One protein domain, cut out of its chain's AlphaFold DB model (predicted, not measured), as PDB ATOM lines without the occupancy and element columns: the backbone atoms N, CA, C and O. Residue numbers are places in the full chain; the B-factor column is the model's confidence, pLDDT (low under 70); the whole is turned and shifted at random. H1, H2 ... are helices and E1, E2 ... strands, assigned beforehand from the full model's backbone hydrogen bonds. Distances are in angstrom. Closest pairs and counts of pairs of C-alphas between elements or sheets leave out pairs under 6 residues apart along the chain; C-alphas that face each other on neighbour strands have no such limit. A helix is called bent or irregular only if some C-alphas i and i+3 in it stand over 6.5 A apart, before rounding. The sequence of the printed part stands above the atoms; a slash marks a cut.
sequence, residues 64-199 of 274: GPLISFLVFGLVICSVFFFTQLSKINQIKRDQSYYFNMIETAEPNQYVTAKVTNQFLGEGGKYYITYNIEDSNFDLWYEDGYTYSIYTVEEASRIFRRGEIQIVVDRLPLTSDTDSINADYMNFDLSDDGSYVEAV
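Overview. This is residues 64 to 199 of the 274 residues of an uncharacterized protein of Tenericutes bacterium MZ-XQ (UniProt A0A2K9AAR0). A small four-stranded antiparallel sheet, curled like part of a barrel, has the short helix H2 packed on it, and the far longer helix H1 runs from this body as an arm. H1 only grazes the sheet, with its residues 98 to 103, and its residues 64 to 80 stick out free; the short helix H4 packs on H1 at residues 84 to 91. The printed part has 136 residues, with four named helices and four named strands in the order H1, E1, E2, H2, E3, E4, H3, H4, and a sheet order of E2, E1, E3, E4; the class is mixed, helices and strands. The whole is loose, with a radius of gyration of the C-alphas of 18.8 A, and spans 69 by 30 by 28 A, the arm making the length.

Along the chain. In the sheet, E1 is residues 110 to 120, 25.9 A long, beginning at C-alpha 110 (-12.409, -34.470, -55.734). E2 is residues 126 to 131, 17.0 A, E3 residues 163 to 168, 15.3 A, and E4 residues 179 to 181. H2 is residues 152 to 161, 14.2 A. H1 is residues 64 to 104, 60.2 A, beginning at C-alpha 64 (-56.246, -17.778, -13.343). H3 is residues 182 to 186, and H4 is residues 193 to 199, ending at C-alpha 199 (-26.844, -25.683, -28.536).

Arrangement. The sheet is strongly twisted, and E1 bends by 73 degrees at residue 116. E1 pairs with E3 over residues 110 to 114, with N 113 and O 164 at 2.8 A, and with E2 over residues 114 to 120, with N 116 and O 129 at 2.8 A. E1 and E2 form a hairpin. E3 and E4 form another, with N 167 and O 180 at 2.8 A. H2 is on the sheet at a height of 8.0 A, over E2 and along the strands, at 1 degree to E2 on the local plane; the closest C-alphas of H2 and E2 are those of Ala 155 and Tyr 126, 6.4 A. H3 only grazes the sheet, with residues 182 to 184. H1 touches H3 with residues 98 to 102 alone, closest at the C-alphas of Phe 99 and Met 185, 5.6 A. H1 touches H4 with residues 84 to 91 alone, at a steep tilt of 42 degrees, opposite ways; the closest C-alphas are those of Gln 84 and Ala 198, 5.5 A. H1 and H2 are apart. In H1, H2 and H4 every O i to N i+4 pair is within hydrogen-bond range; H3 is irregular, with C-alphas 182 and 185 7.1 A apart, and has 0 of 1 such pairs and 1 of 2 O i to N i+3 pairs.

Size, cuts and confidence. The C-alphas farthest apart are those of Gly 64 and Ser 135, 68.8 A. Without residues 64 to 80 the body spans 46 by 29 by 24 A. The printed part has no cut. The link from E2 to H2, residues 132 to 151, is long, and its residues 144 to 145 pair with residues 129 to 130 of E2. Mean pLDDT of the printed part is 88.4; residues 134 to 143 are under 70.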
ATOM      1  N   GLY A  64     -55.914 -16.854 -12.250       73.56
ATOM      2  CA  GLY A  64     -56.246 -17.778 -13.343       73.56
ATOM      3  C   GLY A  64     -55.644 -17.375 -14.701       73.56
ATOM      4  O   GLY A  64     -54.956 -18.196 -15.310       73.56
ATOM      5  N   PRO A  65     -55.799 -16.114 -15.156       83.31
ATOM      6  CA  PRO A  65     -55.170 -15.643 -16.394       83.31
ATOM      7  C   PRO A  65     -53.636 -15.695 -16.362       83.31
ATOM      8  O   PRO A  65     -53.013 -15.997 -17.377       83.31
ATOM      9  N   LEU A  66     -53.021 -15.450 -15.198       84.12
ATOM     10  CA  LEU A  66     -51.566 -15.500 -15.025       84.12
ATOM     11  C   LEU A  66     -51.042 -16.937 -15.136       84.12
ATOM     12  O   LEU A  66     -50.079 -17.177 -15.857       84.12
ATOM     13  N   ILE A  67     -51.701 -17.904 -14.490       84.75
ATOM     14  CA  ILE A  67     -51.342 -19.327 -14.606       84.75
ATOM     15  C   ILE A  67     -51.502 -19.796 -16.057       84.75
ATOM     16  O   ILE A  67     -50.603 -20.445 -16.588       84.75
ATOM     17  N   SER A  68     -52.597 -19.419 -16.726       87.50
ATOM     18  CA  SER A  68     -52.812 -19.752 -18.140       87.50
ATOM     19  C   SER A  68     -51.711 -19.185 -19.042       87.50
ATOM     20  O   SER A  68     -51.250 -19.880 -19.946       87.50
ATOM     21  N   PHE A  69     -51.267 -17.948 -18.796       89.38
ATOM     22  CA  PHE A  69     -50.165 -17.333 -19.536       89.38
ATOM     23  C   PHE A  69     -48.835 -18.061 -19.301       89.38
ATOM     24  O   PHE A  69     -48.100 -18.314 -20.252       89.38
ATOM     25  N   LEU A  70     -48.539 -18.452 -18.057       91.38
ATOM     26  CA  LEU A  70     -47.319 -19.198 -17.733       91.38
ATOM     27  C   LEU A  70     -47.298 -20.589 -18.380       91.38
ATOM     28  O   LEU A  70     -46.269 -20.995 -18.915       91.38
ATOM     29  N   VAL A  71     -48.429 -21.303 -18.372       91.69
ATOM     30  CA  VAL A  71     -48.555 -22.609 -19.041       91.69
ATOM     31  C   VAL A  71     -48.381 -22.456 -20.550       91.69
ATOM     32  O   VAL A  71     -47.650 -23.230 -21.163       91.69
ATOM     33  N   PHE A  72     -48.988 -21.433 -21.155       93.25
ATOM     34  CA  PHE A  72     -48.802 -21.146 -22.577       93.25
ATOM     35  C   PHE A  72     -47.338 -20.829 -22.916       93.25
ATOM     36  O   PHE A  72     -46.790 -21.385 -23.868       93.25
ATOM     37  N   GLY A  73     -46.674 -20.010 -22.094       91.94
ATOM     38  CA  GLY A  73     -45.240 -19.750 -22.214       91.94
ATOM     39  C   GLY A  73     -44.406 -21.032 -22.130       91.94
ATOM     40  O   GLY A  73     -43.490 -21.220 -22.927       91.94
ATOM     41  N   LEU A  74     -44.763 -21.954 -21.232       94.00
ATOM     42  CA  LEU A  74     -44.085 -23.243 -21.084       94.00
ATOM     43  C   LEU A  74     -44.246 -24.118 -22.332       94.00
ATOM     44  O   LEU A  74     -43.273 -24.734 -22.771       94.00
ATOM     45  N   VAL A  75     -45.436 -24.145 -22.937       94.00
ATOM     46  CA  VAL A  75     -45.674 -24.863 -24.200       94.00
ATOM     47  C   VAL A  75     -44.797 -24.291 -25.315       94.00
ATOM     48  O   VAL A  75     -44.109 -25.058 -25.987       94.00
ATOM     49  N   ILE A  76     -44.744 -22.963 -25.471       93.69
ATOM     50  CA  ILE A  76     -43.883 -22.314 -26.475       93.69
ATOM     51  C   ILE A  76     -42.409 -22.655 -26.236       93.69
ATOM     52  O   ILE A  76     -41.716 -23.061 -27.170       93.69
ATOM     53  N   CYS A  77     -41.927 -22.541 -24.995       93.19
ATOM     54  CA  CYS A  77     -40.548 -22.889 -24.650       93.19
ATOM     55  C   CYS A  77     -40.234 -24.359 -24.941       93.19
ATOM     56  O   CYS A  77     -39.142 -24.659 -25.418       93.19
ATOM     57  N   SER A  78     -41.185 -25.264 -24.700       91.56
ATOM     58  CA  SER A  78     -41.018 -26.694 -24.971       91.56
ATOM     59  C   SER A  78     -40.899 -26.962 -26.469       91.56
ATOM     60  O   SER A  78     -39.959 -27.626 -26.896       91.56
ATOM     61  N   VAL A  79     -41.803 -26.400 -27.281       93.44
ATOM     62  CA  VAL A  79     -41.735 -26.513 -28.748       93.44
ATOM     63  C   VAL A  79     -40.398 -25.978 -29.250       93.44
ATOM     64  O   VAL A  79     -39.698 -26.670 -29.986       93.44
ATOM     65  N   PHE A  80     -39.999 -24.791 -28.794       92.62
ATOM     66  CA  PHE A  80     -38.724 -24.203 -29.183       92.62
ATOM     67  C   PHE A  80     -37.543 -25.106 -28.790       92.62
ATOM     68  O   PHE A  80     -36.697 -25.398 -29.631       92.62
ATOM     69  N   PHE A  81     -37.520 -25.650 -27.572       92.81
ATOM     70  CA  PHE A  81     -36.480 -26.586 -27.139       92.81
ATOM     71  C   PHE A  81     -36.386 -27.832 -28.035       92.81
ATOM     72  O   PHE A  81     -35.301 -28.162 -28.515       92.81
ATOM     73  N   PHE A  82     -37.514 -28.493 -28.320       91.94
ATOM     74  CA  PHE A  82     -37.531 -29.681 -29.178       91.94
ATOM     75  C   PHE A  82     -37.103 -29.372 -30.614       91.94
ATOM     76  O   PHE A  82     -36.390 -30.176 -31.216       91.94
ATOM     77  N   THR A  83     -37.465 -28.204 -31.154       92.38
ATOM     78  CA  THR A  83     -36.995 -27.798 -32.488       92.38
ATOM     79  C   THR A  83     -35.476 -27.635 -32.530       92.38
ATOM     80  O   THR A  83     -34.846 -28.133 -33.461       92.38
ATOM     81  N   GLN A  84     -34.864 -27.033 -31.503       92.62
ATOM     82  CA  GLN A  84     -33.403 -26.909 -31.432       92.62
ATOM     83  C   GLN A  84     -32.722 -28.269 -31.251       92.62
ATOM     84  O   GLN A  84     -31.707 -28.536 -31.888       92.62
ATOM     85  N   LEU A  85     -33.296 -29.170 -30.447       93.06
ATOM     86  CA  LEU A  85     -32.767 -30.527 -30.291       93.06
ATOM     87  C   LEU A  85     -32.827 -31.321 -31.605       93.06
ATOM     88  O   LEU A  85     -31.881 -32.026 -31.950       93.06
ATOM     89  N   SER A  86     -33.919 -31.172 -32.361       93.75
ATOM     90  CA  SER A  86     -34.050 -31.766 -33.693       93.75
ATOM     91  C   SER A  86     -32.982 -31.235 -34.650       93.75
ATOM     92  O   SER A  86     -32.356 -32.035 -35.341       93.75
ATOM     93  N   LYS A  87     -32.732 -29.917 -34.653       91.94
ATOM     94  CA  LYS A  87     -31.652 -29.304 -35.444       91.94
ATOM     95  C   LYS A  87     -30.283 -29.864 -35.060       91.94
ATOM     96  O   LYS A  87     -29.550 -30.309 -35.929       91.94
ATOM     97  N   ILE A  88     -29.968 -29.934 -33.766       94.12
ATOM     98  CA  ILE A  88     -28.706 -30.507 -33.270       94.12
ATOM     99  C   ILE A  88     -28.507 -31.941 -33.784       94.12
ATOM    100  O   ILE A  88     -27.429 -32.294 -34.254       94.12
ATOM    101  N   ASN A  89     -29.545 -32.773 -33.704       94.06
ATOM    102  CA  ASN A  89     -29.477 -34.158 -34.168       94.06
ATOM    103  C   ASN A  89     -29.401 -34.270 -35.694       94.06
ATOM    104  O   ASN A  89     -28.870 -35.253 -36.206       94.06
ATOM    105  N   GLN A  90     -29.950 -33.301 -36.423       93.00
ATOM    106  CA  GLN A  90     -29.787 -33.217 -37.865       93.00
ATOM    107  C   GLN A  90     -28.332 -32.918 -38.224       93.00
ATOM    108  O   GLN A  90     -27.741 -33.745 -38.905       93.00
ATOM    109  N   ILE A  91     -27.712 -31.866 -37.671       92.50
ATOM    110  CA  ILE A  91     -26.337 -31.519 -38.077       92.50
ATOM    111  C   ILE A  91     -25.350 -32.633 -37.694       92.50
ATOM    112  O   ILE A  91     -24.410 -32.900 -38.427       92.50
ATOM    113  N   LYS A  92     -25.581 -33.350 -36.582       93.94
ATOM    114  CA  LYS A  92     -24.769 -34.526 -36.214       93.94
ATOM    115  C   LYS A  92     -24.852 -35.653 -37.243       93.94
ATOM    116  O   LYS A  92     -23.851 -36.310 -37.516       93.94
ATOM    117  N   ARG A  93     -26.052 -35.915 -37.770       93.50
ATOM    118  CA  ARG A  93     -26.247 -36.927 -38.817       93.50
ATOM    119  C   ARG A  93     -25.610 -36.476 -40.123       93.50
ATOM    120  O   ARG A  93     -24.910 -37.269 -40.739       93.50
ATOM    121  N   ASP A  94     -25.812 -35.214 -40.476       90.69
ATOM    122  CA  ASP A  94     -25.249 -34.600 -41.671       90.69
ATOM    123  C   ASP A  94     -23.711 -34.653 -41.620       90.69
ATOM    124  O   ASP A  94     -23.085 -35.148 -42.551       90.69
ATOM    125  N   GLN A  95     -23.087 -34.293 -40.493       92.81
ATOM    126  CA  GLN A  95     -21.635 -34.385 -40.323       92.81
ATOM    127  C   GLN A  95     -21.119 -35.816 -40.512       92.81
ATOM    128  O   GLN A  95     -20.172 -36.033 -41.264       92.81
ATOM    129  N   SER A  96     -21.757 -36.802 -39.872       93.44
ATOM    130  CA  SER A  96     -21.371 -38.208 -40.031       93.44
ATOM    131  C   SER A  96     -21.494 -38.681 -41.481       93.44
ATOM    132  O   SER A  96     -20.675 -39.481 -41.926       93.44
ATOM    133  N   TYR A  97     -22.508 -38.204 -42.206       92.69
ATOM    134  CA  TYR A  97     -22.686 -38.495 -43.623       92.69
ATOM    135  C   TYR A  97     -21.556 -37.890 -44.462       92.69
ATOM    136  O   TYR A  97     -20.936 -38.613 -45.238       92.69
ATOM    137  N   TYR A  98     -21.225 -36.609 -44.268       93.69
ATOM    138  CA  TYR A  98     -20.151 -35.967 -45.031       93.69
ATOM    139  C   TYR A  98     -18.765 -36.500 -44.692       93.69
ATOM    140  O   TYR A  98     -17.929 -36.590 -45.581       93.69
ATOM    141  N   PHE A  99     -18.515 -36.892 -43.443       94.69
ATOM    142  CA  PHE A  99     -17.264 -37.560 -43.079       94.69
ATOM    143  C   PHE A  99     -17.118 -38.865 -43.855       94.69
ATOM    144  O   PHE A  99     -16.117 -39.057 -44.534       94.69
ATOM    145  N   ASN A 100     -18.161 -39.700 -43.863       94.44
ATOM    146  CA  ASN A 100     -18.162 -40.924 -44.657       94.44
ATOM    147  C   ASN A 100     -18.016 -40.637 -46.162       94.44
ATOM    148  O   ASN A 100     -17.302 -41.351 -46.858       94.44
ATOM    149  N   MET A 101     -18.654 -39.579 -46.669       92.69
ATOM    150  CA  MET A 101     -18.531 -39.171 -48.070       92.69
ATOM    151  C   MET A 101     -17.092 -38.781 -48.429       92.69
ATOM    152  O   MET A 101     -16.604 -39.191 -49.471       92.69
ATOM    153  N   ILE A 102     -16.398 -38.034 -47.566       95.12
ATOM    154  CA  ILE A 102     -14.999 -37.637 -47.783       95.12
ATOM    155  C   ILE A 102     -14.056 -38.840 -47.645       95.12
ATOM    156  O   ILE A 102     -13.127 -38.969 -48.434       95.12
ATOM    157  N   GLU A 103     -14.285 -39.722 -46.669       94.94
ATOM    158  CA  GLU A 103     -13.445 -40.904 -46.426       94.94
ATOM    159  C   GLU A 103     -13.541 -41.953 -47.540       94.94
ATOM    160  O   GLU A 103     -12.561 -42.640 -47.828       94.94
ATOM    161  N   THR A 104     -14.719 -42.099 -48.152       94.81
ATOM    162  CA  THR A 104     -14.987 -43.127 -49.173       94.81
ATOM    163  C   THR A 104     -14.891 -42.611 -50.607       94.81
ATOM    164  O   THR A 104     -15.076 -43.392 -51.540       94.81
ATOM    165  N   ALA A 105     -14.582 -41.325 -50.792       94.44
ATOM    166  CA  ALA A 105     -14.510 -40.700 -52.104       94.44
ATOM    167  C   ALA A 105     -13.370 -41.256 -52.968       94.44
ATOM    168  O   ALA A 105     -12.212 -41.358 -52.552       94.44
ATOM    169  N   GLU A 106     -13.690 -41.546 -54.224       94.62
ATOM    170  CA  GLU A 106     -12.713 -41.852 -55.259       94.62
ATOM    171  C   GLU A 106     -11.965 -40.579 -55.718       94.62
ATOM    172  O   GLU A 106     -12.504 -39.473 -55.650       94.62
ATOM    173  N   PRO A 107     -10.731 -40.690 -56.254       92.38
ATOM    174  CA  PRO A 107      -9.939 -39.526 -56.671       92.38
ATOM    175  C   PRO A 107     -10.620 -38.599 -57.691       92.38
ATOM    176  O   PRO A 107     -10.361 -37.400 -57.700       92.38
ATOM    177  N   ASN A 108     -11.487 -39.139 -58.549       90.00
ATOM    178  CA  ASN A 108     -12.265 -38.382 -59.538       90.00
ATOM    179  C   ASN A 108     -13.437 -37.590 -58.924       90.00
ATOM    180  O   ASN A 108     -13.977 -36.714 -59.593       90.00
ATOM    181  N   GLN A 109     -13.823 -37.875 -57.677       90.88
ATOM    182  CA  GLN A 109     -14.868 -37.153 -56.945       90.88
ATOM    183  C   GLN A 109     -14.336 -35.903 -56.235       90.88
ATOM    184  O   GLN A 109     -15.123 -35.100 -55.731       90.88
ATOM    185  N   TYR A 110     -13.017 -35.708 -56.204       92.56
ATOM    186  CA  TYR A 110     -12.409 -34.470 -55.734       92.56
ATOM    187  C   TYR A 110     -12.385 -33.456 -56.873       92.56
ATOM    188  O   TYR A 110     -11.658 -33.616 -57.854       92.56
ATOM    189  N   VAL A 111     -13.169 -32.393 -56.727       89.69
ATOM    190  CA  VAL A 111     -13.360 -31.372 -57.760       89.69
ATOM    191  C   VAL A 111     -12.944 -30.010 -57.215       89.69
ATOM    192  O   VAL A 111     -13.189 -29.683 -56.053       89.69
ATOM    193  N   THR A 112     -12.302 -29.197 -58.050       91.56
ATOM    194  CA  THR A 112     -12.045 -27.790 -57.731       91.56
ATOM    195  C   THR A 112     -13.263 -26.971 -58.136       91.56
ATOM    196  O   THR A 112     -13.591 -26.889 -59.317       91.56
ATOM    197  N   ALA A 113     -13.930 -26.370 -57.157       89.88
ATOM    198  CA  ALA A 113     -15.066 -25.489 -57.369       89.88
ATOM    199  C   ALA A 113     -14.648 -24.019 -57.282       89.88
ATOM    200  O   ALA A 113     -13.749 -23.641 -56.528       89.88
ATOM    201  N   LYS A 114     -15.340 -23.173 -58.040       91.75
ATOM    202  CA  LYS A 114     -15.112 -21.733 -58.089       91.75
ATOM    203  C   LYS A 114     -15.955 -21.036 -57.039       91.75
ATOM    204  O   LYS A 114     -17.177 -21.137 -57.055       91.75
ATOM    205  N   VAL A 115     -15.310 -20.308 -56.142       92.38
ATOM    206  CA  VAL A 115     -15.982 -19.576 -55.068       92.38
ATOM    207  C   VAL A 115     -16.741 -18.385 -55.653       92.38
ATOM    208  O   VAL A 115     -16.174 -17.580 -56.391       92.38
ATOM    209  N   THR A 116     -18.018 -18.253 -55.302       91.25
ATOM    210  CA  THR A 116     -18.892 -17.178 -55.792       91.25
ATOM    211  C   THR A 116     -19.136 -16.106 -54.739       91.25
ATOM    212  O   THR A 116     -19.202 -14.921 -55.071       91.25
ATOM    213  N   ASN A 117     -19.245 -16.486 -53.464       92.00
ATOM    214  CA  ASN A 117     -19.533 -15.559 -52.374       92.00
ATOM    215  C   ASN A 117     -19.065 -16.095 -51.012       92.00
ATOM    216  O   ASN A 117     -18.743 -17.271 -50.843       92.00
ATOM    217  N   GLN A 118     -19.065 -15.201 -50.026       92.81
ATOM    218  CA  GLN A 118     -18.929 -15.517 -48.612       92.81
ATOM    219  C   GLN A 118     -19.913 -14.676 -47.796       92.81
ATOM    220  O   GLN A 118     -20.089 -13.484 -48.057       92.81
ATOM    221  N   PHE A 119     -20.537 -15.257 -46.776       93.56
ATOM    222  CA  PHE A 119     -21.428 -14.503 -45.895       93.56
ATOM    223  C   PHE A 119     -21.433 -15.050 -44.471       93.56
ATOM    224  O   PHE A 119     -21.137 -16.218 -44.228       93.56
ATOM    225  N   LEU A 120     -21.749 -14.170 -43.521       93.81
ATOM    226  CA  LEU A 120     -21.812 -14.519 -42.109       93.81
ATOM    227  C   LEU A 120     -23.016 -15.428 -41.849       93.81
ATOM    228  O   LEU A 120     -24.154 -15.078 -42.163       93.81
ATOM    229  N   GLY A 121     -22.737 -16.577 -41.255       90.69
ATOM    230  CA  GLY A 121     -23.698 -17.564 -40.809       90.69
ATOM    231  C   GLY A 121     -23.986 -17.535 -39.315       90.69
ATOM    232  O   GLY A 121     -23.701 -16.567 -38.605       90.69
ATOM    233  N   GLU A 122     -24.596 -18.620 -38.841       89.56
ATOM    234  CA  GLU A 122     -24.908 -18.804 -37.425       89.56
ATOM    235  C   GLU A 122     -23.615 -18.942 -36.598       89.56
ATOM    236  O   GLU A 122     -22.538 -19.215 -37.128       89.56
ATOM    237  N   GLY A 123     -23.686 -18.670 -35.292       87.06
ATOM    238  CA  GLY A 123     -22.543 -18.820 -34.378       87.06
ATOM    239  C   GLY A 123     -21.316 -17.947 -34.683       87.06
ATOM    240  O   GLY A 123     -20.251 -18.182 -34.119       87.06
ATOM    241  N   GLY A 124     -21.442 -16.935 -35.551       90.25
ATOM    242  CA  GLY A 124     -20.339 -16.043 -35.922       90.25
ATOM    243  C   GLY A 124     -19.363 -16.632 -36.947       90.25
ATOM    244  O   GLY A 124     -18.285 -16.071 -37.152       90.25
ATOM    245  N   LYS A 125     -19.722 -17.755 -37.571       92.75
ATOM    246  CA  LYS A 125     -18.918 -18.454 -38.579       92.75
ATOM    247  C   LYS A 125     -19.415 -18.134 -39.984       92.75
ATOM    248  O   LYS A 125     -20.546 -17.694 -40.143       92.75
ATOM    249  N   TYR A 126     -18.590 -18.330 -41.003       93.25
ATOM    250  CA  TYR A 126     -18.900 -17.953 -42.383       93.25
ATOM    251  C   TYR A 126     -19.254 -19.158 -43.247       93.25
ATOM    252  O   TYR A 126     -18.633 -20.216 -43.148       93.25
ATOM    253  N   TYR A 127     -20.232 -18.945 -44.124       92.25
ATOM    254  CA  TYR A 127     -20.560 -19.815 -45.245       92.25
ATOM    255  C   TYR A 127     -19.774 -19.380 -46.485       92.25
ATOM    256  O   TYR A 127     -19.608 -18.178 -46.723       92.25
ATOM    257  N   ILE A 128     -19.336 -20.348 -47.288       91.69
ATOM    258  CA  ILE A 128     -18.742 -20.130 -48.609       91.69
ATOM    259  C   ILE A 128     -19.685 -20.708 -49.649       91.69
ATOM    260  O   ILE A 128     -20.090 -21.860 -49.518       91.69
ATOM    261  N   THR A 129     -20.016 -19.936 -50.680       92.12
ATOM    262  CA  THR A 129     -20.742 -20.453 -51.845       92.12
ATOM    263  C   THR A 129     -19.800 -20.681 -53.009       92.12
ATOM    264  O   THR A 129     -18.808 -19.963 -53.169       92.12
ATOM    265  N   TYR A 130     -20.094 -21.688 -53.819       89.62
ATOM    266  CA  TYR A 130     -19.263 -22.090 -54.939       89.62
ATOM    267  C   TYR A 130     -20.087 -22.694 -56.076       89.62
ATOM    268  O   TYR A 130     -21.202 -23.167 -55.878       89.62
ATOM    269  N   ASN A 131     -19.501 -22.716 -57.267       87.31
ATOM    270  CA  ASN A 131     -20.046 -23.358 -58.455       87.31
ATOM    271  C   ASN A 131     -19.033 -24.374 -59.011       87.31
ATOM    272  O   ASN A 131     -17.822 -24.154 -58.947       87.31
ATOM    273  N   ILE A 132     -19.535 -25.484 -59.543       83.25
ATOM    274  CA  ILE A 132     -18.759 -26.519 -60.220       83.25
ATOM    275  C   ILE A 132     -18.964 -26.338 -61.722       83.25
ATOM    276  O   ILE A 132     -20.066 -26.523 -62.232       83.25
ATOM    277  N   GLU A 133     -17.903 -25.981 -62.440       71.81
ATOM    278  CA  GLU A 133     -17.952 -25.895 -63.900       71.81
ATOM    279  C   GLU A 133     -17.804 -27.314 -64.490       71.81
ATOM    280  O   GLU A 133     -16.720 -27.893 -64.443       71.81
ATOM    281  N   ASP A 134     -18.886 -27.883 -65.040       66.75
ATOM    282  CA  ASP A 134     -18.838 -29.109 -65.852       66.75
ATOM    283  C   ASP A 134     -19.167 -28.777 -67.313       66.75
ATOM    284  O   ASP A 134     -20.161 -28.129 -67.627       66.75
ATOM    285  N   SER A 135     -18.297 -29.214 -68.221       59.12
ATOM    286  CA  SER A 135     -18.402 -28.941 -69.660       59.12
ATOM    287  C   SER A 135     -19.421 -29.831 -70.380       59.12
ATOM    288  O   SER A 135     -19.820 -29.511 -71.498       59.12
ATOM    289  N   ASN A 136     -19.850 -30.935 -69.755       57.00
ATOM    290  CA  ASN A 136     -20.738 -31.922 -70.380       57.00
ATOM    291  C   ASN A 136     -22.204 -31.802 -69.955       57.00
ATOM    292  O   ASN A 136     -23.073 -32.403 -70.590       57.00
ATOM    293  N   PHE A 137     -22.490 -31.040 -68.901       55.06
ATOM    294  CA  PHE A 137     -23.830 -30.904 -68.352       55.06
ATOM    295  C   PHE A 137     -24.116 -29.440 -68.036       55.06
ATOM    296  O   PHE A 137     -23.344 -28.790 -67.337       55.06
ATOM    297  N   ASP A 138     -25.268 -28.950 -68.500       50.75
ATOM    298  CA  ASP A 138     -25.897 -27.717 -68.014       50.75
ATOM    299  C   ASP A 138     -26.409 -27.987 -66.586       50.75
ATOM    300  O   ASP A 138     -27.610 -28.103 -66.314       50.75
ATOM    301  N   LEU A 139     -25.476 -28.199 -65.652       56.03
ATOM    302  CA  LEU A 139     -25.787 -28.154 -64.235       56.03
ATOM    303  C   LEU A 139     -26.310 -26.751 -63.995       56.03
ATOM    304  O   LEU A 139     -25.605 -25.765 -64.200       56.03
ATOM    305  N   TRP A 140     -27.588 -26.664 -63.640       49.66
ATOM    306  CA  TRP A 140     -28.212 -25.402 -63.286       49.66
ATOM    307  C   TRP A 140     -27.283 -24.630 -62.345       49.66
ATOM    308  O   TRP A 140     -26.811 -25.202 -61.362       49.66
ATOM    309  N   TYR A 141     -27.052 -23.352 -62.672       56.78
ATOM    310  CA  TYR A 141     -26.240 -22.354 -61.958       56.78
ATOM    311  C   TYR A 141     -26.754 -22.046 -60.533       56.78
ATOM    312  O   TYR A 141     -26.863 -20.889 -60.130       56.78
ATOM    313  N   GLU A 142     -27.155 -23.053 -59.771       62.97
ATOM    314  CA  GLU A 142     -27.408 -22.909 -58.350       62.97
ATOM    315  C   GLU A 142     -26.093 -23.111 -57.615       62.97
ATOM    316  O   GLU A 142     -25.572 -24.227 -57.564       62.97
ATOM    317  N   ASP A 143     -25.592 -22.019 -57.044       69.25
ATOM    318  CA  ASP A 143     -24.444 -22.029 -56.151       69.25
ATOM    319  C   ASP A 143     -24.645 -23.064 -55.028       69.25
ATOM    320  O   ASP A 143     -25.611 -22.996 -54.261       69.25
ATOM    321  N   GLY A 144     -23.704 -24.001 -54.910       76.75
ATOM    322  CA  GLY A 144     -23.546 -24.820 -53.714       76.75
ATOM    323  C   GLY A 144     -23.007 -23.972 -52.561       76.75
ATOM    324  O   GLY A 144     -22.430 -22.905 -52.778       76.75
ATOM    325  N   TYR A 145     -23.182 -24.423 -51.320       83.25
ATOM    326  CA  TYR A 145     -22.646 -23.752 -50.130       83.25
ATOM    327  C   TYR A 145     -22.011 -24.710 -49.105       83.25
ATOM    328  O   TYR A 145     -22.387 -25.870 -48.991       83.25
ATOM    329  N   THR A 146     -21.012 -24.255 -48.354       86.00
ATOM    330  CA  THR A 146     -20.396 -25.024 -47.254       86.00
ATOM    331  C   THR A 146     -21.163 -24.835 -45.949       86.00
ATOM    332  O   THR A 146     -21.948 -23.905 -45.836       86.00
ATOM    333  N   TYR A 147     -20.885 -25.626 -44.910       89.00
ATOM    334  CA  TYR A 147     -21.363 -25.323 -43.552       89.00
ATOM    335  C   TYR A 147     -20.701 -24.061 -42.975       89.00
ATOM    336  O   TYR A 147     -19.669 -23.592 -43.468       89.00
ATOM    337  N   SER A 148     -21.299 -23.504 -41.916       88.25
ATOM    338  CA  SER A 148     -20.797 -22.330 -41.196       88.25
ATOM    339  C   SER A 148     -19.617 -22.702 -40.303       88.25
ATOM    340  O   SER A 148     -19.780 -22.833 -39.096       88.25
ATOM    341  N   ILE A 149     -18.432 -22.882 -40.874       93.88
ATOM    342  CA  ILE A 149     -17.259 -23.396 -40.138       93.88
ATOM    343  C   ILE A 149     -16.078 -22.421 -40.123       93.88
ATOM    344  O   ILE A 149     -15.297 -22.400 -39.167       93.88
ATOM    345  N   TYR A 150     -15.983 -21.552 -41.131       94.00
ATOM    346  CA  TYR A 150     -14.820 -20.692 -41.326       94.00
ATOM    347  C   TYR A 150     -14.861 -19.435 -40.459       94.00
ATOM    348  O   TYR A 150     -15.908 -18.808 -40.262       94.00
ATOM    349  N   THR A 151     -13.694 -19.025 -39.974       94.62
ATOM    350  CA  THR A 151     -13.479 -17.671 -39.443       94.62
ATOM    351  C   THR A 151     -13.555 -16.620 -40.553       94.62
ATOM    352  O   THR A 151     -13.486 -16.936 -41.745       94.62
ATOM    353  N   VAL A 152     -13.678 -15.343 -40.178       94.75
ATOM    354  CA  VAL A 152     -13.706 -14.245 -41.157       94.75
ATOM    355  C   VAL A 152     -12.409 -14.180 -41.969       94.75
ATOM    356  O   VAL A 152     -12.445 -13.910 -43.172       94.75
ATOM    357  N   GLU A 153     -11.266 -14.473 -41.347       95.94
ATOM    358  CA  GLU A 153      -9.956 -14.485 -41.993       95.94
ATOM    359  C   GLU A 153      -9.816 -15.657 -42.974       95.94
ATOM    360  O   GLU A 153      -9.328 -15.472 -44.093       95.94
ATOM    361  N   GLU A 154     -10.256 -16.857 -42.584       94.69
ATOM    362  CA  GLU A 154     -10.251 -18.043 -43.447       94.69
ATOM    363  C   GLU A 154     -11.167 -17.874 -44.644       94.69
ATOM    364  O   GLU A 154     -10.708 -18.057 -45.773       94.69
ATOM    365  N   ALA A 155     -12.412 -17.460 -44.401       94.38
ATOM    366  CA  ALA A 155     -13.378 -17.220 -45.457       94.38
ATOM    367  C   ALA A 155     -12.822 -16.202 -46.456       94.38
ATOM    368  O   ALA A 155     -12.718 -16.495 -47.645       94.38
ATOM    369  N   SER A 156     -12.320 -15.065 -45.959       95.25
ATOM    370  CA  SER A 156     -11.761 -14.008 -46.811       95.25
ATOM    371  C   SER A 156     -10.570 -14.483 -47.638       95.25
ATOM    372  O   SER A 156     -10.378 -14.034 -48.768       95.25
ATOM    373  N   ARG A 157      -9.749 -15.384 -47.096       95.75
ATOM    374  CA  ARG A 157      -8.627 -15.988 -47.820       95.75
ATOM    375  C   ARG A 157      -9.103 -16.955 -48.903       95.75
ATOM    376  O   ARG A 157      -8.547 -16.914 -49.997       95.75
ATOM    377  N   ILE A 158     -10.104 -17.786 -48.621       94.31
ATOM    378  CA  ILE A 158     -10.717 -18.702 -49.597       94.31
ATOM    379  C   ILE A 158     -11.367 -17.898 -50.728       94.31
ATOM    380  O   ILE A 158     -11.047 -18.102 -51.895       94.31
ATOM    381  N   PHE A 159     -12.177 -16.897 -50.384       93.75
ATOM    382  CA  PHE A 159     -12.833 -16.023 -51.352       93.75
ATOM    383  C   PHE A 159     -11.836 -15.293 -52.261       93.75
ATOM    384  O   PHE A 159     -12.030 -15.234 -53.470       93.75
ATOM    385  N   ARG A 160     -10.719 -14.794 -51.713       94.50
ATOM    386  CA  ARG A 160      -9.654 -14.159 -52.512       94.50
ATOM    387  C   ARG A 160      -8.899 -15.129 -53.418       94.50
ATOM    388  O   ARG A 160      -8.406 -14.696 -54.453       94.50
ATOM    389  N   ARG A 161      -8.758 -16.398 -53.019       93.88
ATOM    390  CA  ARG A 161      -8.192 -17.443 -53.889       93.88
ATOM    391  C   ARG A 161      -9.130 -17.756 -55.053       93.88
ATOM    392  O   ARG A 161      -8.644 -18.098 -56.118       93.88
ATOM    393  N   GLY A 162     -10.441 -17.607 -54.847       93.12
ATOM    394  CA  GLY A 162     -11.469 -17.809 -55.870       93.12
ATOM    395  C   GLY A 162     -11.797 -19.276 -56.142       93.12
ATOM    396  O   GLY A 162     -12.695 -19.558 -56.926       93.12
ATOM    397  N   GLU A 163     -11.115 -20.205 -55.475       92.88
ATOM    398  CA  GLU A 163     -11.256 -21.644 -55.671       92.88
ATOM    399  C   GLU A 163     -11.236 -22.375 -54.325       92.88
ATOM    400  O   GLU A 163     -10.549 -21.968 -53.380       92.88
ATOM    401  N   ILE A 164     -11.992 -23.467 -54.253       93.19
ATOM    402  CA  ILE A 164     -12.070 -24.365 -53.104       93.19
ATOM    403  C   ILE A 164     -12.148 -25.813 -53.588       93.19
ATOM    404  O   ILE A 164     -12.820 -26.116 -54.571       93.19
ATOM    405  N   GLN A 165     -11.452 -26.716 -52.901       93.44
ATOM    406  CA  GLN A 165     -11.550 -28.142 -53.185       93.44
ATOM    407  C   GLN A 165     -12.767 -28.729 -52.472       93.44
ATOM    408  O   GLN A 165     -12.938 -28.553 -51.261       93.44
ATOM    409  N   ILE A 166     -13.591 -29.446 -53.222       93.12
ATOM    410  CA  ILE A 166     -14.801 -30.096 -52.734       93.12
ATOM    411  C   ILE A 166     -14.798 -31.583 -53.097       93.12
ATOM    412  O   ILE A 166     -14.071 -32.024 -53.987       93.12
ATOM    413  N   VAL A 167     -15.641 -32.338 -52.409       93.19
ATOM    414  CA  VAL A 167     -15.975 -33.729 -52.705       93.19
ATOM    415  C   VAL A 167     -17.431 -33.782 -53.142       93.19
ATOM    416  O   VAL A 167     -18.281 -33.172 -52.487       93.19
ATOM    417  N   VAL A 168     -17.713 -34.502 -54.227       90.88
ATOM    418  CA  VAL A 168     -19.073 -34.747 -54.735       90.88
ATOM    419  C   VAL A 168     -19.514 -36.187 -54.466       90.88
ATOM    420  O   VAL A 168     -18.719 -37.117 -54.590       90.88
ATOM    421  N   ASP A 169     -20.784 -36.394 -54.121       87.56
ATOM    422  CA  ASP A 169     -21.302 -37.713 -53.724       87.56
ATOM    423  C   ASP A 169     -21.345 -38.731 -54.877       87.56
ATOM    424  O   ASP A 169     -21.190 -39.932 -54.654       87.56
ATOM    425  N   ARG A 170     -21.557 -38.267 -56.114       84.00
ATOM    426  CA  ARG A 170     -21.755 -39.127 -57.285       84.00
ATOM    427  C   ARG A 170     -21.344 -38.451 -58.592       84.00
ATOM    428  O   ARG A 170     -21.415 -37.231 -58.727       84.00
ATOM    429  N   LEU A 171     -21.005 -39.280 -59.580       83.25
ATOM    430  CA  LEU A 171     -20.753 -38.893 -60.971       83.25
ATOM    431  C   LEU A 171     -21.637 -39.739 -61.918       83.25
ATOM    432  O   LEU A 171     -21.824 -40.928 -61.644       83.25
ATOM    433  N   PRO A 172     -22.163 -39.192 -63.035       81.62
ATOM    434  CA  PRO A 172     -22.089 -37.791 -63.455       81.62
ATOM    435  C   PRO A 172     -22.853 -36.868 -62.499       81.62
ATOM    436  O   PRO A 172     -23.719 -37.314 -61.745       81.62
ATOM    437  N   LEU A 173     -22.510 -35.583 -62.524       79.12
ATOM    438  CA  LEU A 173     -23.153 -34.587 -61.678       79.12
ATOM    439  C   LEU A 173     -24.628 -34.435 -62.082       79.12
ATOM    440  O   LEU A 173     -24.977 -34.378 -63.261       79.12
ATOM    441  N   THR A 174     -25.503 -34.370 -61.086       76.75
ATOM    442  CA  THR A 174     -26.949 -34.183 -61.248       76.75
ATOM    443  C   THR A 174     -27.433 -33.058 -60.336       76.75
ATOM    444  O   THR A 174     -26.697 -32.602 -59.461       76.75
ATOM    445  N   SER A 175     -28.684 -32.611 -60.493       72.75
ATOM    446  CA  SER A 175     -29.290 -31.616 -59.589       72.75
ATOM    447  C   SER A 175     -29.269 -32.041 -58.121       72.75
ATOM    448  O   SER A 175     -29.229 -31.185 -57.237       72.75
ATOM    449  N   ASP A 176     -29.283 -33.353 -57.893       75.69
ATOM    450  CA  ASP A 176     -29.432 -33.982 -56.586       75.69
ATOM    451  C   ASP A 176     -28.085 -34.419 -56.003       75.69
ATOM    452  O   ASP A 176     -28.065 -35.049 -54.950       75.69
ATOM    453  N   THR A 177     -26.981 -34.152 -56.704       81.81
ATOM    454  CA  THR A 177     -25.624 -34.449 -56.243       81.81
ATOM    455  C   THR A 177     -25.284 -33.546 -55.064       81.81
ATOM    456  O   THR A 177     -25.316 -32.318 -55.182       81.81
ATOM    457  N   ASP A 178     -24.941 -34.170 -53.942       86.81
ATOM    458  CA  ASP A 178     -24.422 -33.478 -52.770       86.81
ATOM    459  C   ASP A 178     -22.944 -33.138 -52.963       86.81
ATOM    460  O   ASP A 178     -22.177 -33.881 -53.583       86.81
ATOM    461  N   SER A 179     -22.527 -32.020 -52.375       88.62
ATOM    462  CA  SER A 179     -21.129 -31.615 -52.344       88.62
ATOM    463  C   SER A 179     -20.738 -31.024 -50.995       88.62
ATOM    464  O   SER A 179     -21.537 -30.373 -50.320       88.62
ATOM    465  N   ILE A 180     -19.484 -31.233 -50.600       92.62
ATOM    466  CA  ILE A 180     -18.919 -30.692 -49.360       92.62
ATOM    467  C   ILE A 180     -17.485 -30.227 -49.580       92.62
ATOM    468  O   ILE A 180     -16.787 -30.752 -50.440       92.62
ATOM    469  N   ASN A 181     -17.012 -29.273 -48.786       92.62
ATOM    470  CA  ASN A 181     -15.601 -28.901 -48.768       92.62
ATOM    471  C   ASN A 181     -14.722 -30.073 -48.296       92.62
ATOM    472  O   ASN A 181     -15.032 -30.739 -47.311       92.62
ATOM    473  N   ALA A 182     -13.612 -30.326 -48.993       92.12
ATOM    474  CA  ALA A 182     -12.762 -31.491 -48.729       92.12
ATOM    475  C   ALA A 182     -12.085 -31.443 -47.346       92.12
ATOM    476  O   ALA A 182     -11.794 -32.476 -46.750       92.12
ATOM    477  N   ASP A 183     -11.865 -30.244 -46.808       91.56
ATOM    478  CA  ASP A 183     -11.303 -30.025 -45.478       91.56
ATOM    479  C   ASP A 183     -12.330 -30.165 -44.344       91.56
ATOM    480  O   ASP A 183     -11.938 -30.079 -43.182       91.56
ATOM    481  N   TYR A 184     -13.614 -30.416 -44.645       92.56
ATOM    482  CA  TYR A 184     -14.687 -30.500 -43.645       92.56
ATOM    483  C   TYR A 184     -14.415 -31.542 -42.554       92.56
ATOM    484  O   TYR A 184     -14.759 -31.328 -41.396       92.56
ATOM    485  N   MET A 185     -13.737 -32.636 -42.905       90.75
ATOM    486  CA  MET A 185     -13.364 -33.708 -41.977       90.75
ATOM    487  C   MET A 185     -12.442 -33.244 -40.835       90.75
ATOM    488  O   MET A 185     -12.350 -33.910 -39.808       90.75
ATOM    489  N   ASN A 186     -11.779 -32.094 -40.986       92.69
ATOM    490  CA  ASN A 186     -10.887 -31.538 -39.968       92.69
ATOM    491  C   ASN A 186     -11.607 -30.665 -38.928       92.69
ATOM    492  O   ASN A 186     -10.948 -30.156 -38.023       92.69
ATOM    493  N   PHE A 187     -12.916 -30.445 -39.073       91.19
ATOM    494  CA  PHE A 187     -13.688 -29.577 -38.188       91.19
ATOM    495  C   PHE A 187     -14.528 -30.389 -37.208       91.19
ATOM    496  O   PHE A 187     -15.279 -31.290 -37.592       91.19
ATOM    497  N   ASP A 188     -14.460 -30.013 -35.935       93.38
ATOM    498  CA  ASP A 188     -15.314 -30.589 -34.906       93.38
ATOM    499  C   ASP A 188     -16.713 -29.958 -34.945       93.38
ATOM    500  O   ASP A 188     -16.928 -28.861 -35.462       93.38
ATOM    501  N   LEU A 189     -17.697 -30.605 -34.305       92.31
ATOM    502  CA  LEU A 189     -19.044 -30.025 -34.155       92.31
ATOM    503  C   LEU A 189     -19.018 -28.640 -33.498       92.31
ATOM    504  O   LEU A 189     -19.877 -27.809 -33.767       92.31
ATOM    505  N   SER A 190     -18.055 -28.389 -32.609       92.88
ATOM    506  CA  SER A 190     -17.890 -27.089 -31.958       92.88
ATOM    507  C   SER A 190     -17.440 -25.978 -32.902       92.88
ATOM    508  O   SER A 190     -17.594 -24.810 -32.546       92.88
ATOM    509  N   ASP A 191     -16.897 -26.315 -34.071       91.94
ATOM    510  CA  ASP A 191     -16.488 -25.334 -35.070       91.94
ATOM    511  C   ASP A 191     -17.645 -24.896 -35.963       91.94
ATOM    512  O   ASP A 191     -17.600 -23.785 -36.499       91.94
ATOM    513  N   ASP A 192     -18.692 -25.720 -36.074       92.38
ATOM    514  CA  ASP A 192     -19.911 -25.373 -36.792       92.38
ATOM    515  C   ASP A 192     -20.747 -24.363 -35.995       92.38
ATOM    516  O   ASP A 192     -21.342 -24.649 -34.951       92.38
ATOM    517  N   GLY A 193     -20.829 -23.149 -36.525       92.00
ATOM    518  CA  GLY A 193     -21.599 -22.062 -35.950       92.00
ATOM    519  C   GLY A 193     -23.095 -22.362 -35.816       92.00
ATOM    520  O   GLY A 193     -23.710 -21.925 -34.839       92.00
ATOM    521  N   SER A 194     -23.671 -23.166 -36.713       92.56
ATOM    522  CA  SER A 194     -25.074 -23.601 -36.638       92.56
ATOM    523  C   SER A 194     -25.296 -24.554 -35.466       92.56
ATOM    524  O   SER A 194     -26.283 -24.447 -34.731       92.56
ATOM    525  N   TYR A 195     -24.337 -25.449 -35.216       94.44
ATOM    526  CA  TYR A 195     -24.358 -26.315 -34.039       94.44
ATOM    527  C   TYR A 195     -24.240 -25.503 -32.748       94.44
ATOM    528  O   TYR A 195     -25.039 -25.679 -31.823       94.44
ATOM    529  N   VAL A 196     -23.260 -24.596 -32.685       94.38
ATOM    530  CA  VAL A 196     -23.008 -23.757 -31.506       94.38
ATOM    531  C   VAL A 196     -24.236 -22.917 -31.160       94.38
ATOM    532  O   VAL A 196     -24.642 -22.880 -29.992       94.38
ATOM    533  N   GLU A 197     -24.866 -22.288 -32.154       94.06
ATOM    534  CA  GLU A 197     -26.057 -21.470 -31.939       94.06
ATOM    535  C   GLU A 197     -27.262 -22.324 -31.517       94.06
ATOM    536  O   GLU A 197     -27.930 -21.993 -30.533       94.06
ATOM    537  N   ALA A 198     -27.500 -23.480 -32.146       93.81
ATOM    538  CA  ALA A 198     -28.579 -24.384 -31.743       93.81
ATOM    539  C   ALA A 198     -28.397 -24.911 -30.304       93.81
ATOM    540  O   ALA A 198     -29.344 -24.929 -29.507       93.81
ATOM    541  N   VAL A 199     -27.169 -25.282 -29.916       95.00
ATOM    542  CA  VAL A 199     -26.844 -25.683 -28.536       95.00
ATOM    543  C   VAL A 199     -27.074 -24.524 -27.572       95.00
ATOM    544  O   VAL A 199     -27.691 -24.716 -26.521       95.00
TER     545      VAL A 199